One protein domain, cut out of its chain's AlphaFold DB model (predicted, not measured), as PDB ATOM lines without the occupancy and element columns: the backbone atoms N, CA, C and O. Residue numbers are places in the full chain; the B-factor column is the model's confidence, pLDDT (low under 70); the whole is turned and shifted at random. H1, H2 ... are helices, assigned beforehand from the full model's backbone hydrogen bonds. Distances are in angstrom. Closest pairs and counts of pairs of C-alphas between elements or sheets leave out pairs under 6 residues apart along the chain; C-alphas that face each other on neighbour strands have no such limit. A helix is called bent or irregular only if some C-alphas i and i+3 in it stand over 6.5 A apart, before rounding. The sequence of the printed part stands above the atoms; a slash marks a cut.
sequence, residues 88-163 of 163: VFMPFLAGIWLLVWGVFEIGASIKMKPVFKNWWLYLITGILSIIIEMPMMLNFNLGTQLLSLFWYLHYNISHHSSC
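This is residues 88 to 163 of the 163 residues of an uncharacterized protein of endosymbiont 'TC1' of Trimyema compressum (UniProt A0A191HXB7). The longest helix, H1, packs side by side with H2, and H3 folds back along another side of H2: three long helices run up and down in a small, open bundle. H1 and H3 both pack on H2 but meet each other only near one end, and the three centres make a triangle, with H1 and H3 14.0 A apart. The printed part has 76 residues with three named helices, in the order H1, H2, H3, and no named strand; the class is all helix. The whole is only just compact, close to loose, with a radius of gyration of the C-alphas of 13.3 A, and its outline is a rod of 42 by 20 by 13 A.

H1, residues 88 to 112, touches H2, residues 119 to 138; their closest C-alphas are those of Gly 102 and Gly 126, 5.1 A apart. They run opposite ways at a shallow tilt of 9 degrees and form a helical hairpin. H2 touches H3, residues 140 to 160, with the C-alphas of Met 136 and Gly 143 the closest at 3.7 A. These two also run opposite ways, at a shallow tilt of 11 degrees, and form a second helical hairpin. H1 and H3 are close but not clearly touching: their closest C-alphas, those of Pro 91 and Phe 140, are 6.4 A apart. They run the same way at a shallow tilt of 19 degrees. The O i to N i+4 pairs within hydrogen-bond range are 19 of 21 in H1, 10 of 16 in H2 and 16 of 17 in H3.

H1 begins at C-alpha 88, at (-92.162, 73.698, -1.026), and measures 36.9 A from first to last C-alpha. It is neither bent nor irregular, but only just: C-alphas 88 and 91 are 6.1 A apart. H2 begins at C-alpha 119, at (-105.437, 41.279, 7.958), and measures 31.4 A. It too is neither bent nor irregular, but only just, with C-alphas 132 and 135 6.0 A apart. H3 measures 30.5 A and ends at C-alpha 160, at (-116.556, 46.204, 6.040).

The two C-alphas farthest apart are those of Val 88 and Cys 163, at 42.6 A; Cys 163 is the chain's last residue. The printed part has no cut. The link from H1 to H2, residues 113 to 118, is short, and that from H2 to H3, Asn 139, is tight. The mean pLDDT of the printed part is 72.4, and 29 residues are under 70: residues 108 to 119, residue 122, residues 135 to 144 and residues 158 to 163.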
ATOM      1  N   VAL A  88     -92.598  75.025  -0.545       81.00
ATOM      2  CA  VAL A  88     -92.162  73.698  -1.026       81.00
ATOM      3  C   VAL A  88     -91.754  72.776   0.130       81.00
ATOM      4  O   VAL A  88     -91.992  71.570   0.085       81.00
ATOM      5  N   PHE A  89     -91.177  73.331   1.196       83.06
ATOM      6  CA  PHE A  89     -90.728  72.573   2.363       83.06
ATOM      7  C   PHE A  89     -91.889  72.035   3.214       83.06
ATOM      8  O   PHE A  89     -91.783  70.968   3.814       83.06
ATOM      9  N   MET A  90     -93.023  72.738   3.244       82.44
ATOM     10  CA  MET A  90     -94.212  72.326   3.998       82.44
ATOM     11  C   MET A  90     -94.759  70.944   3.592       82.44
ATOM     12  O   MET A  90     -94.876  70.073   4.458       82.44
ATOM     13  N   PRO A  91     -95.047  70.685   2.300       77.44
ATOM     14  CA  PRO A  91     -95.391  69.354   1.805       77.44
ATOM     15  C   PRO A  91     -94.357  68.285   2.156       77.44
ATOM     16  O   PRO A  91     -94.725  67.146   2.422       77.44
ATOM     17  N   PHE A  92     -93.072  68.646   2.178       81.50
ATOM     18  CA  PHE A  92     -91.991  67.719   2.496       81.50
ATOM     19  C   PHE A  92     -92.028  67.280   3.967       81.50
ATOM     20  O   PHE A  92     -91.965  66.083   4.250       81.50
ATOM     21  N   LEU A  93     -92.216  68.222   4.901       82.31
ATOM     22  CA  LEU A  93     -92.426  67.918   6.322       82.31
ATOM     23  C   LEU A  93     -93.672  67.054   6.542       82.31
ATOM     24  O   LEU A  93     -93.617  66.068   7.276       82.31
ATOM     25  N   ALA A  94     -94.782  67.408   5.889       80.81
ATOM     26  CA  ALA A  94     -96.019  66.637   5.962       80.81
ATOM     27  C   ALA A  94     -95.835  65.216   5.402       80.81
ATOM     28  O   ALA A  94     -96.306  64.263   6.012       80.81
ATOM     29  N   GLY A  95     -95.102  65.060   4.296       77.50
ATOM     30  CA  GLY A  95     -94.777  63.762   3.704       77.50
ATOM     31  C   GLY A  95     -93.942  62.885   4.635       77.50
ATOM     32  O   GLY A  95     -94.281  61.726   4.835       77.50
ATOM     33  N   ILE A  96     -92.906  63.433   5.280       82.12
ATOM     34  CA  ILE A  96     -92.123  62.687   6.284       82.12
ATOM     35  C   ILE A  96     -93.008  62.243   7.452       82.12
ATOM     36  O   ILE A  96     -92.901  61.108   7.915       82.12
ATOM     37  N   TRP A  97     -93.881  63.128   7.936       81.19
ATOM     38  CA  TRP A  97     -94.797  62.798   9.026       81.19
ATOM     39  C   TRP A  97     -95.764  61.672   8.644       81.19
ATOM     40  O   TRP A  97     -95.983  60.748   9.427       81.19
ATOM     41  N   LEU A  98     -96.311  61.731   7.429       79.00
ATOM     42  CA  LEU A  98     -97.185  60.695   6.889       79.00
ATOM     43  C   LEU A  98     -96.443  59.363   6.711       79.00
ATOM     44  O   LEU A  98     -96.962  58.348   7.161       79.00
ATOM     45  N   LEU A  99     -95.188  59.376   6.246       82.19
ATOM     46  CA  LEU A  99     -94.363  58.164   6.138       82.19
ATOM     47  C   LEU A  99     -94.193  57.474   7.491       82.19
ATOM     48  O   LEU A  99     -94.328  56.255   7.606       82.19
ATOM     49  N   VAL A 100     -93.918  58.254   8.540       82.62
ATOM     50  CA  VAL A 100     -93.835  57.738   9.910       82.62
ATOM     51  C   VAL A 100     -95.169  57.106  10.321       82.62
ATOM     52  O   VAL A 100     -95.182  56.017  10.895       82.62
ATOM     53  N   TRP A 101     -96.290  57.748   9.995       80.38
ATOM     54  CA  TRP A 101     -97.629  57.233  10.277       80.38
ATOM     55  C   TRP A 101     -97.944  55.937   9.510       80.38
ATOM     56  O   TRP A 101     -98.433  54.982  10.114       80.38
ATOM     57  N   GLY A 102     -97.567  55.843   8.232       77.75
ATOM     58  CA  GLY A 102     -97.689  54.626   7.425       77.75
ATOM     59  C   GLY A 102     -96.873  53.460   7.991       77.75
ATOM     60  O   GLY A 102     -97.361  52.332   8.083       77.75
ATOM     61  N   VAL A 103     -95.658  53.721   8.488       82.12
ATOM     62  CA  VAL A 103     -94.857  52.700   9.192       82.12
ATOM     63  C   VAL A 103     -95.564  52.221  10.467       82.12
ATOM     64  O   VAL A 103     -95.584  51.017  10.748       82.12
ATOM     65  N   PHE A 104     -96.180  53.130  11.229       80.00
ATOM     66  CA  PHE A 104     -96.976  52.754  12.399       80.00
ATOM     67  C   PHE A 104     -98.201  51.906  12.031       80.00
ATOM     68  O   PHE A 104     -98.479  50.934  12.739       80.00
ATOM     69  N   GLU A 105     -98.896  52.204  10.929       74.56
ATOM     70  CA  GLU A 105    -100.005  51.380  10.427       74.56
ATOM     71  C   GLU A 105     -99.558  49.956  10.083       74.56
ATOM     72  O   GLU A 105    -100.213  48.989  10.483       74.56
ATOM     73  N   ILE A 106     -98.414  49.797   9.409       78.44
ATOM     74  CA  ILE A 106     -97.854  48.472   9.100       78.44
ATOM     75  C   ILE A 106     -97.565  47.703  10.399       78.44
ATOM     76  O   ILE A 106     -97.914  46.525  10.527       78.44
ATOM     77  N   GLY A 107     -96.977  48.371  11.396       77.31
ATOM     78  CA  GLY A 107     -96.711  47.780  12.709       77.31
ATOM     79  C   GLY A 107     -97.985  47.388  13.470       77.31
ATOM     80  O   GLY A 107     -98.033  46.326  14.099       77.31
ATOM     81  N   ALA A 108     -99.029  48.215  13.398       69.25
ATOM     82  CA  ALA A 108    -100.335  47.937  13.993       69.25
ATOM     83  C   ALA A 108    -101.029  46.757  13.303       69.25
ATOM     84  O   ALA A 108    -101.582  45.892  13.987       69.25
ATOM     85  N   SER A 109    -100.914  46.671  11.973       66.44
ATOM     86  CA  SER A 109    -101.419  45.550  11.189       66.44
ATOM     87  C   SER A 109    -100.855  44.246  11.739       66.44
ATOM     88  O   SER A 109    -101.627  43.401  12.180       66.44
ATOM     89  N   ILE A 110     -99.530  44.080  11.839       68.25
ATOM     90  CA  ILE A 110     -98.891  42.824  12.298       68.25
ATOM     91  C   ILE A 110     -99.438  42.332  13.651       68.25
ATOM     92  O   ILE A 110     -99.604  41.126  13.843       68.25
ATOM     93  N   LYS A 111     -99.789  43.243  14.565       65.94
ATOM     94  CA  LYS A 111    -100.384  42.893  15.867       65.94
ATOM     95  C   LYS A 111    -101.835  42.408  15.773       65.94
ATOM     96  O   LYS A 111    -102.254  41.626  16.619       65.94
ATOM     97  N   MET A 112    -102.589  42.820  14.753       59.41
ATOM     98  CA  MET A 112    -103.982  42.403  14.512       59.41
ATOM     99  C   MET A 112    -104.120  41.102  13.702       59.41
ATOM    100  O   MET A 112    -105.229  40.592  13.532       59.41
ATOM    101  N   LYS A 113    -102.997  40.516  13.263       59.62
ATOM    102  CA  LYS A 113    -102.929  39.249  12.513       59.62
ATOM    103  C   LYS A 113    -103.714  38.068  13.115       59.62
ATOM    104  O   LYS A 113    -104.250  37.295  12.327       59.62
ATOM    105  N   PRO A 114    -103.805  37.881  14.449       60.97
ATOM    106  CA  PRO A 114    -104.552  36.761  15.018       60.97
ATOM    107  C   PRO A 114    -106.049  37.045  15.235       60.97
ATOM    108  O   PRO A 114    -106.774  36.122  15.592       60.97
ATOM    109  N   VAL A 115    -106.520  38.286  15.042       60.94
ATOM    110  CA  VAL A 115    -107.889  38.705  15.411       60.94
ATOM    111  C   VAL A 115    -108.802  38.882  14.192       60.94
ATOM    112  O   VAL A 115    -109.991  38.594  14.279       60.94
ATOM    113  N   PHE A 116    -108.266  39.300  13.038       60.28
ATOM    114  CA  PHE A 116    -109.068  39.631  11.853       60.28
ATOM    115  C   PHE A 116    -108.712  38.783  10.625       60.28
ATOM    116  O   PHE A 116    -107.552  38.687  10.228       60.28
ATOM    117  N   LYS A 117    -109.738  38.234   9.955       64.38
ATOM    118  CA  LYS A 117    -109.602  37.434   8.722       64.38
ATOM    119  C   LYS A 117    -109.031  38.243   7.551       64.38
ATOM    120  O   LYS A 117    -108.312  37.689   6.732       64.38
ATOM    121  N   ASN A 118    -109.286  39.551   7.504       68.50
ATOM    122  CA  ASN A 118    -108.886  40.457   6.418       68.50
ATOM    123  C   ASN A 118    -107.581  41.221   6.705       68.50
ATOM    124  O   ASN A 118    -107.357  42.304   6.166       68.50
ATOM    125  N   TRP A 119    -106.706  40.667   7.548       69.12
ATOM    126  CA  TRP A 119    -105.437  41.279   7.958       69.12
ATOM    127  C   TRP A 119    -104.566  41.792   6.794       69.12
ATOM    128  O   TRP A 119    -103.916  42.831   6.904       69.12
ATOM    129  N   TRP A 120    -104.593  41.108   5.646       71.25
ATOM    130  CA  TRP A 120    -103.834  41.516   4.461       71.25
ATOM    131  C   TRP A 120    -104.265  42.883   3.907       71.25
ATOM    132  O   TRP A 120    -103.436  43.572   3.319       71.25
ATOM    133  N   LEU A 121    -105.522  43.304   4.105       70.00
ATOM    134  CA  LEU A 121    -106.000  44.604   3.628       70.00
ATOM    135  C   LEU A 121    -105.323  45.752   4.382       70.00
ATOM    136  O   LEU A 121    -104.899  46.707   3.746       70.00
ATOM    137  N   TYR A 122    -105.125  45.614   5.696       69.38
ATOM    138  CA  TYR A 122    -104.409  46.605   6.513       69.38
ATOM    139  C   TYR A 122    -102.915  46.700   6.164       69.38
ATOM    140  O   TYR A 122    -102.290  47.745   6.316       69.38
ATOM    141  N   LEU A 123    -102.318  45.605   5.681       74.19
ATOM    142  CA  LEU A 123    -100.956  45.634   5.140       74.19
ATOM    143  C   LEU A 123    -100.895  46.378   3.803       74.19
ATOM    144  O   LEU A 123    -100.000  47.194   3.592       74.19
ATOM    145  N   ILE A 124    -101.852  46.111   2.911       76.38
ATOM    146  CA  ILE A 124    -101.940  46.778   1.608       76.38
ATOM    147  C   ILE A 124    -102.177  48.276   1.795       76.38
ATOM    148  O   ILE A 124    -101.549  49.056   1.087       76.38
ATOM    149  N   THR A 125    -103.005  48.697   2.760       72.69
ATOM    150  CA  THR A 125    -103.216  50.125   3.039       72.69
ATOM    151  C   THR A 125    -101.933  50.807   3.510       72.69
ATOM    152  O   THR A 125    -101.580  51.840   2.956       72.69
ATOM    153  N   GLY A 126    -101.184  50.207   4.440       73.62
ATOM    154  CA  GLY A 126     -99.922  50.789   4.918       73.62
ATOM    155  C   GLY A 126     -98.821  50.860   3.848       73.62
ATOM    156  O   GLY A 126     -97.987  51.757   3.861       73.62
ATOM    157  N   ILE A 127     -98.811  49.932   2.885       81.31
ATOM    158  CA  ILE A 127     -97.884  49.990   1.742       81.31
ATOM    159  C   ILE A 127     -98.347  51.043   0.724       81.31
ATOM    160  O   ILE A 127     -97.524  51.784   0.187       81.31
ATOM    161  N   LEU A 128     -99.656  51.125   0.456       77.56
ATOM    162  CA  LEU A 128    -100.216  52.122  -0.457       77.56
ATOM    163  C   LEU A 128     -99.991  53.546   0.049       77.56
ATOM    164  O   LEU A 128     -99.668  54.393  -0.777       77.56
ATOM    165  N   SER A 129    -100.134  53.813   1.352       73.56
ATOM    166  CA  SER A 129     -99.900  55.148   1.918       73.56
ATOM    167  C   SER A 129     -98.476  55.624   1.632       73.56
ATOM    168  O   SER A 129     -98.305  56.646   0.973       73.56
ATOM    169  N   ILE A 130     -97.465  54.803   1.933       78.38
ATOM    170  CA  ILE A 130     -96.050  55.108   1.650       78.38
ATOM    171  C   ILE A 130     -95.803  55.387   0.155       78.38
ATOM    172  O   ILE A 130     -95.085  56.322  -0.206       78.38
ATOM    173  N   ILE A 131     -96.395  54.583  -0.738       79.56
ATOM    174  CA  ILE A 131     -96.227  54.751  -2.194       79.56
ATOM    175  C   ILE A 131     -96.918  56.029  -2.687       79.56
ATOM    176  O   ILE A 131     -96.389  56.707  -3.566       79.56
ATOM    177  N   ILE A 132     -98.085  56.358  -2.133       74.44
ATOM    178  CA  ILE A 132     -98.880  57.543  -2.483       74.44
ATOM    179  C   ILE A 132     -98.240  58.835  -1.947       74.44
ATOM    180  O   ILE A 132     -98.375  59.896  -2.561       74.44
ATOM    181  N   GLU A 133     -97.495  58.751  -0.850       75.06
ATOM    182  CA  GLU A 133     -96.825  59.885  -0.213       75.06
ATOM    183  C   GLU A 133     -95.588  60.374  -0.984       75.06
ATOM    184  O   GLU A 133     -95.318  61.575  -1.009       75.06
ATOM    185  N   MET A 134     -94.862  59.497  -1.689       72.56
ATOM    186  CA  MET A 134     -93.709  59.914  -2.509       72.56
ATOM    187  C   MET A 134     -94.070  60.934  -3.617       72.56
ATOM    188  O   MET A 134     -93.412  61.972  -3.714       72.56
ATOM    189  N   PRO A 135     -95.125  60.722  -4.432       69.31
ATOM    190  CA  PRO A 135     -95.609  61.705  -5.408       69.31
ATOM    191  C   PRO A 135     -96.038  63.050  -4.803       69.31
ATOM    192  O   PRO A 135     -95.939  64.082  -5.472       69.31
ATOM    193  N   MET A 136     -96.490  63.058  -3.543       68.69
ATOM    194  CA  MET A 136     -96.939  64.264  -2.839       68.69
ATOM    195  C   MET A 136     -95.803  65.269  -2.612       68.69
ATOM    196  O   MET A 136     -96.055  66.474  -2.596       68.69
ATOM    197  N   MET A 137     -94.555  64.794  -2.528       66.50
ATOM    198  CA  MET A 137     -93.361  65.642  -2.423       66.50
ATOM    199  C   MET A 137     -93.039  66.399  -3.718       66.50
ATOM    200  O   MET A 137     -92.479  67.490  -3.665       66.50
ATOM    201  N   LEU A 138     -93.377  65.829  -4.879       65.44
ATOM    202  CA  LEU A 138     -93.071  66.415  -6.188       65.44
ATOM    203  C   LEU A 138     -94.205  67.306  -6.701       65.44
ATOM    204  O   LEU A 138     -93.949  68.309  -7.359       65.44
ATOM    205  N   ASN A 139     -95.457  66.954  -6.396       69.31
ATOM    206  CA  ASN A 139     -96.637  67.712  -6.796       69.31
ATOM    207  C   ASN A 139     -97.686  67.689  -5.680       69.31
ATOM    208  O   ASN A 139     -98.500  66.769  -5.600       69.31
ATOM    209  N   PHE A 140     -97.714  68.744  -4.861       68.38
ATOM    210  CA  PHE A 140     -98.632  68.852  -3.720       68.38
ATOM    211  C   PHE A 140    -100.103  68.626  -4.107       68.38
ATOM    212  O   PHE A 140    -100.822  67.920  -3.408       68.38
ATOM    213  N   ASN A 141    -100.541  69.166  -5.251       68.56
ATOM    214  CA  ASN A 141    -101.926  69.036  -5.717       68.56
ATOM    215  C   ASN A 141    -102.291  67.589  -6.105       68.56
ATOM    216  O   ASN A 141    -103.392  67.130  -5.825       68.56
ATOM    217  N   LEU A 142    -101.359  66.844  -6.709       68.31
ATOM    218  CA  LEU A 142    -101.583  65.431  -7.032       68.31
ATOM    219  C   LEU A 142    -101.542  64.562  -5.770       68.31
ATOM    220  O   LEU A 142    -102.339  63.638  -5.630       68.31
ATOM    221  N   GLY A 143    -100.658  64.882  -4.826       68.50
ATOM    222  CA  GLY A 143    -100.540  64.141  -3.576       68.50
ATOM    223  C   GLY A 143    -101.778  64.226  -2.685       68.50
ATOM    224  O   GLY A 143    -102.244  63.204  -2.188       68.50
ATOM    225  N   THR A 144    -102.372  65.414  -2.527       67.94
ATOM    226  CA  THR A 144    -103.588  65.580  -1.708       67.94
ATOM    227  C   THR A 144    -104.788  64.832  -2.288       67.94
ATOM    228  O   THR A 144    -105.571  64.244  -1.539       67.94
ATOM    229  N   GLN A 145    -104.917  64.799  -3.617       70.81
ATOM    230  CA  GLN A 145    -105.967  64.044  -4.301       70.81
ATOM    231  C   GLN A 145    -105.827  62.539  -4.045       70.81
ATOM    232  O   GLN A 145    -106.796  61.894  -3.636       70.81
ATOM    233  N   LEU A 146    -104.623  61.987  -4.204       75.00
ATOM    234  CA  LEU A 146    -104.365  60.566  -3.962       75.00
ATOM    235  C   LEU A 146    -104.546  60.183  -2.483       75.00
ATOM    236  O   LEU A 146    -105.112  59.129  -2.195       75.00
ATOM    237  N   LEU A 147    -104.152  61.056  -1.549       71.12
ATOM    238  CA  LEU A 147    -104.357  60.842  -0.114       71.12
ATOM    239  C   LEU A 147    -105.850  60.795   0.255       71.12
ATOM    240  O   LEU A 147    -106.262  59.961   1.061       71.12
ATOM    241  N   SER A 148    -106.678  61.647  -0.356       71.75
ATOM    242  CA  SER A 148    -108.126  61.633  -0.109       71.75
ATOM    243  C   SER A 148    -108.787  60.326  -0.567       71.75
ATOM    244  O   SER A 148    -109.615  59.762   0.150       71.75
ATOM    245  N   LEU A 149    -108.361  59.798  -1.722       77.44
ATOM    246  CA  LEU A 149    -108.839  58.522  -2.256       77.44
ATOM    247  C   LEU A 149    -108.384  57.354  -1.379       77.44
ATOM    248  O   LEU A 149    -109.168  56.449  -1.099       77.44
ATOM    249  N   PHE A 150    -107.143  57.402  -0.896       76.81
ATOM    250  CA  PHE A 150    -106.621  56.432   0.057       76.81
ATOM    251  C   PHE A 150    -107.454  56.387   1.344       76.81
ATOM    252  O   PHE A 150    -107.898  55.311   1.744       76.81
ATOM    253  N   TRP A 151    -107.726  57.542   1.961       75.62
ATOM    254  CA  TRP A 151    -108.492  57.601   3.210       75.62
ATOM    255  C   TRP A 151    -109.927  57.101   3.030       75.62
ATOM    256  O   TRP A 151    -110.473  56.426   3.903       75.62
ATOM    257  N   TYR A 152    -110.529  57.376   1.871       78.12
ATOM    258  CA  TYR A 152    -111.842  56.852   1.511       78.12
ATOM    259  C   TYR A 152    -111.843  55.318   1.409       78.12
ATOM    260  O   TYR A 152    -112.723  54.657   1.966       78.12
ATOM    261  N   LEU A 153    -110.831  54.740   0.752       77.56
ATOM    262  CA  LEU A 153    -110.674  53.287   0.643       77.56
ATOM    263  C   LEU A 153    -110.406  52.637   2.005       77.56
ATOM    264  O   LEU A 153    -111.035  51.628   2.325       77.56
ATOM    265  N   HIS A 154    -109.536  53.228   2.828       71.25
ATOM    266  CA  HIS A 154    -109.266  52.755   4.185       71.25
ATOM    267  C   HIS A 154    -110.541  52.763   5.037       71.25
ATOM    268  O   HIS A 154    -110.884  51.751   5.653       71.25
ATOM    269  N   TYR A 155    -111.280  53.878   5.044       76.75
ATOM    270  CA  TYR A 155    -112.534  53.998   5.787       76.75
ATOM    271  C   TYR A 155    -113.528  52.906   5.374       76.75
ATOM    272  O   TYR A 155    -114.067  52.206   6.229       76.75
ATOM    273  N   ASN A 156    -113.694  52.685   4.069       78.44
ATOM    274  CA  ASN A 156    -114.597  51.662   3.546       78.44
ATOM    275  C   ASN A 156    -114.185  50.232   3.957       78.44
ATOM    276  O   ASN A 156    -115.024  49.432   4.371       78.44
ATOM    277  N   ILE A 157    -112.886  49.914   3.904       70.62
ATOM    278  CA  ILE A 157    -112.352  48.603   4.307       70.62
ATOM    279  C   ILE A 157    -112.556  48.364   5.808       70.62
ATOM    280  O   ILE A 157    -112.996  47.283   6.204       70.62
ATOM    281  N   SER A 158    -112.273  49.373   6.639       67.25
ATOM    282  CA  SER A 158    -112.416  49.275   8.096       67.25
ATOM    283  C   SER A 158    -113.868  49.005   8.510       67.25
ATOM    284  O   SER A 158    -114.134  48.139   9.349       67.25
ATOM    285  N   HIS A 159    -114.820  49.658   7.835       65.94
ATOM    286  CA  HIS A 159    -116.247  49.459   8.055       65.94
ATOM    287  C   HIS A 159    -116.702  48.055   7.640       65.94
ATOM    288  O   HIS A 159    -117.444  47.408   8.373       65.94
ATOM    289  N   HIS A 160    -116.199  47.541   6.514       60.03
ATOM    290  CA  HIS A 160    -116.556  46.204   6.040       60.03
ATOM    291  C   HIS A 160    -115.975  45.076   6.909       60.03
ATOM    292  O   HIS A 160    -116.592  44.027   7.034       60.03
ATOM    293  N   SER A 161    -114.819  45.292   7.547       55.47
ATOM    294  CA  SER A 161    -114.209  44.321   8.473       55.47
ATOM    295  C   SER A 161    -114.833  44.276   9.877       55.47
ATOM    296  O   SER A 161    -114.434  43.440  10.685       55.47
ATOM    297  N   SER A 162    -115.775  45.182  10.172       56.09
ATOM    298  CA  SER A 162    -116.446  45.307  11.476       56.09
ATOM    299  C   SER A 162    -117.829  44.626  11.531       56.09
ATOM    300  O   SER A 162    -118.494  44.706  12.564       56.09
ATOM    301  N   CYS A 163    -118.258  43.968  10.446       47.97
ATOM    302  CA  CYS A 163    -119.438  43.094  10.373       47.97
ATOM    303  C   CYS A 163    -119.007  41.636  10.197       47.97
ATOM    304  O   CYS A 163    -119.696  40.764  10.769       47.97
TER     305      CYS A 163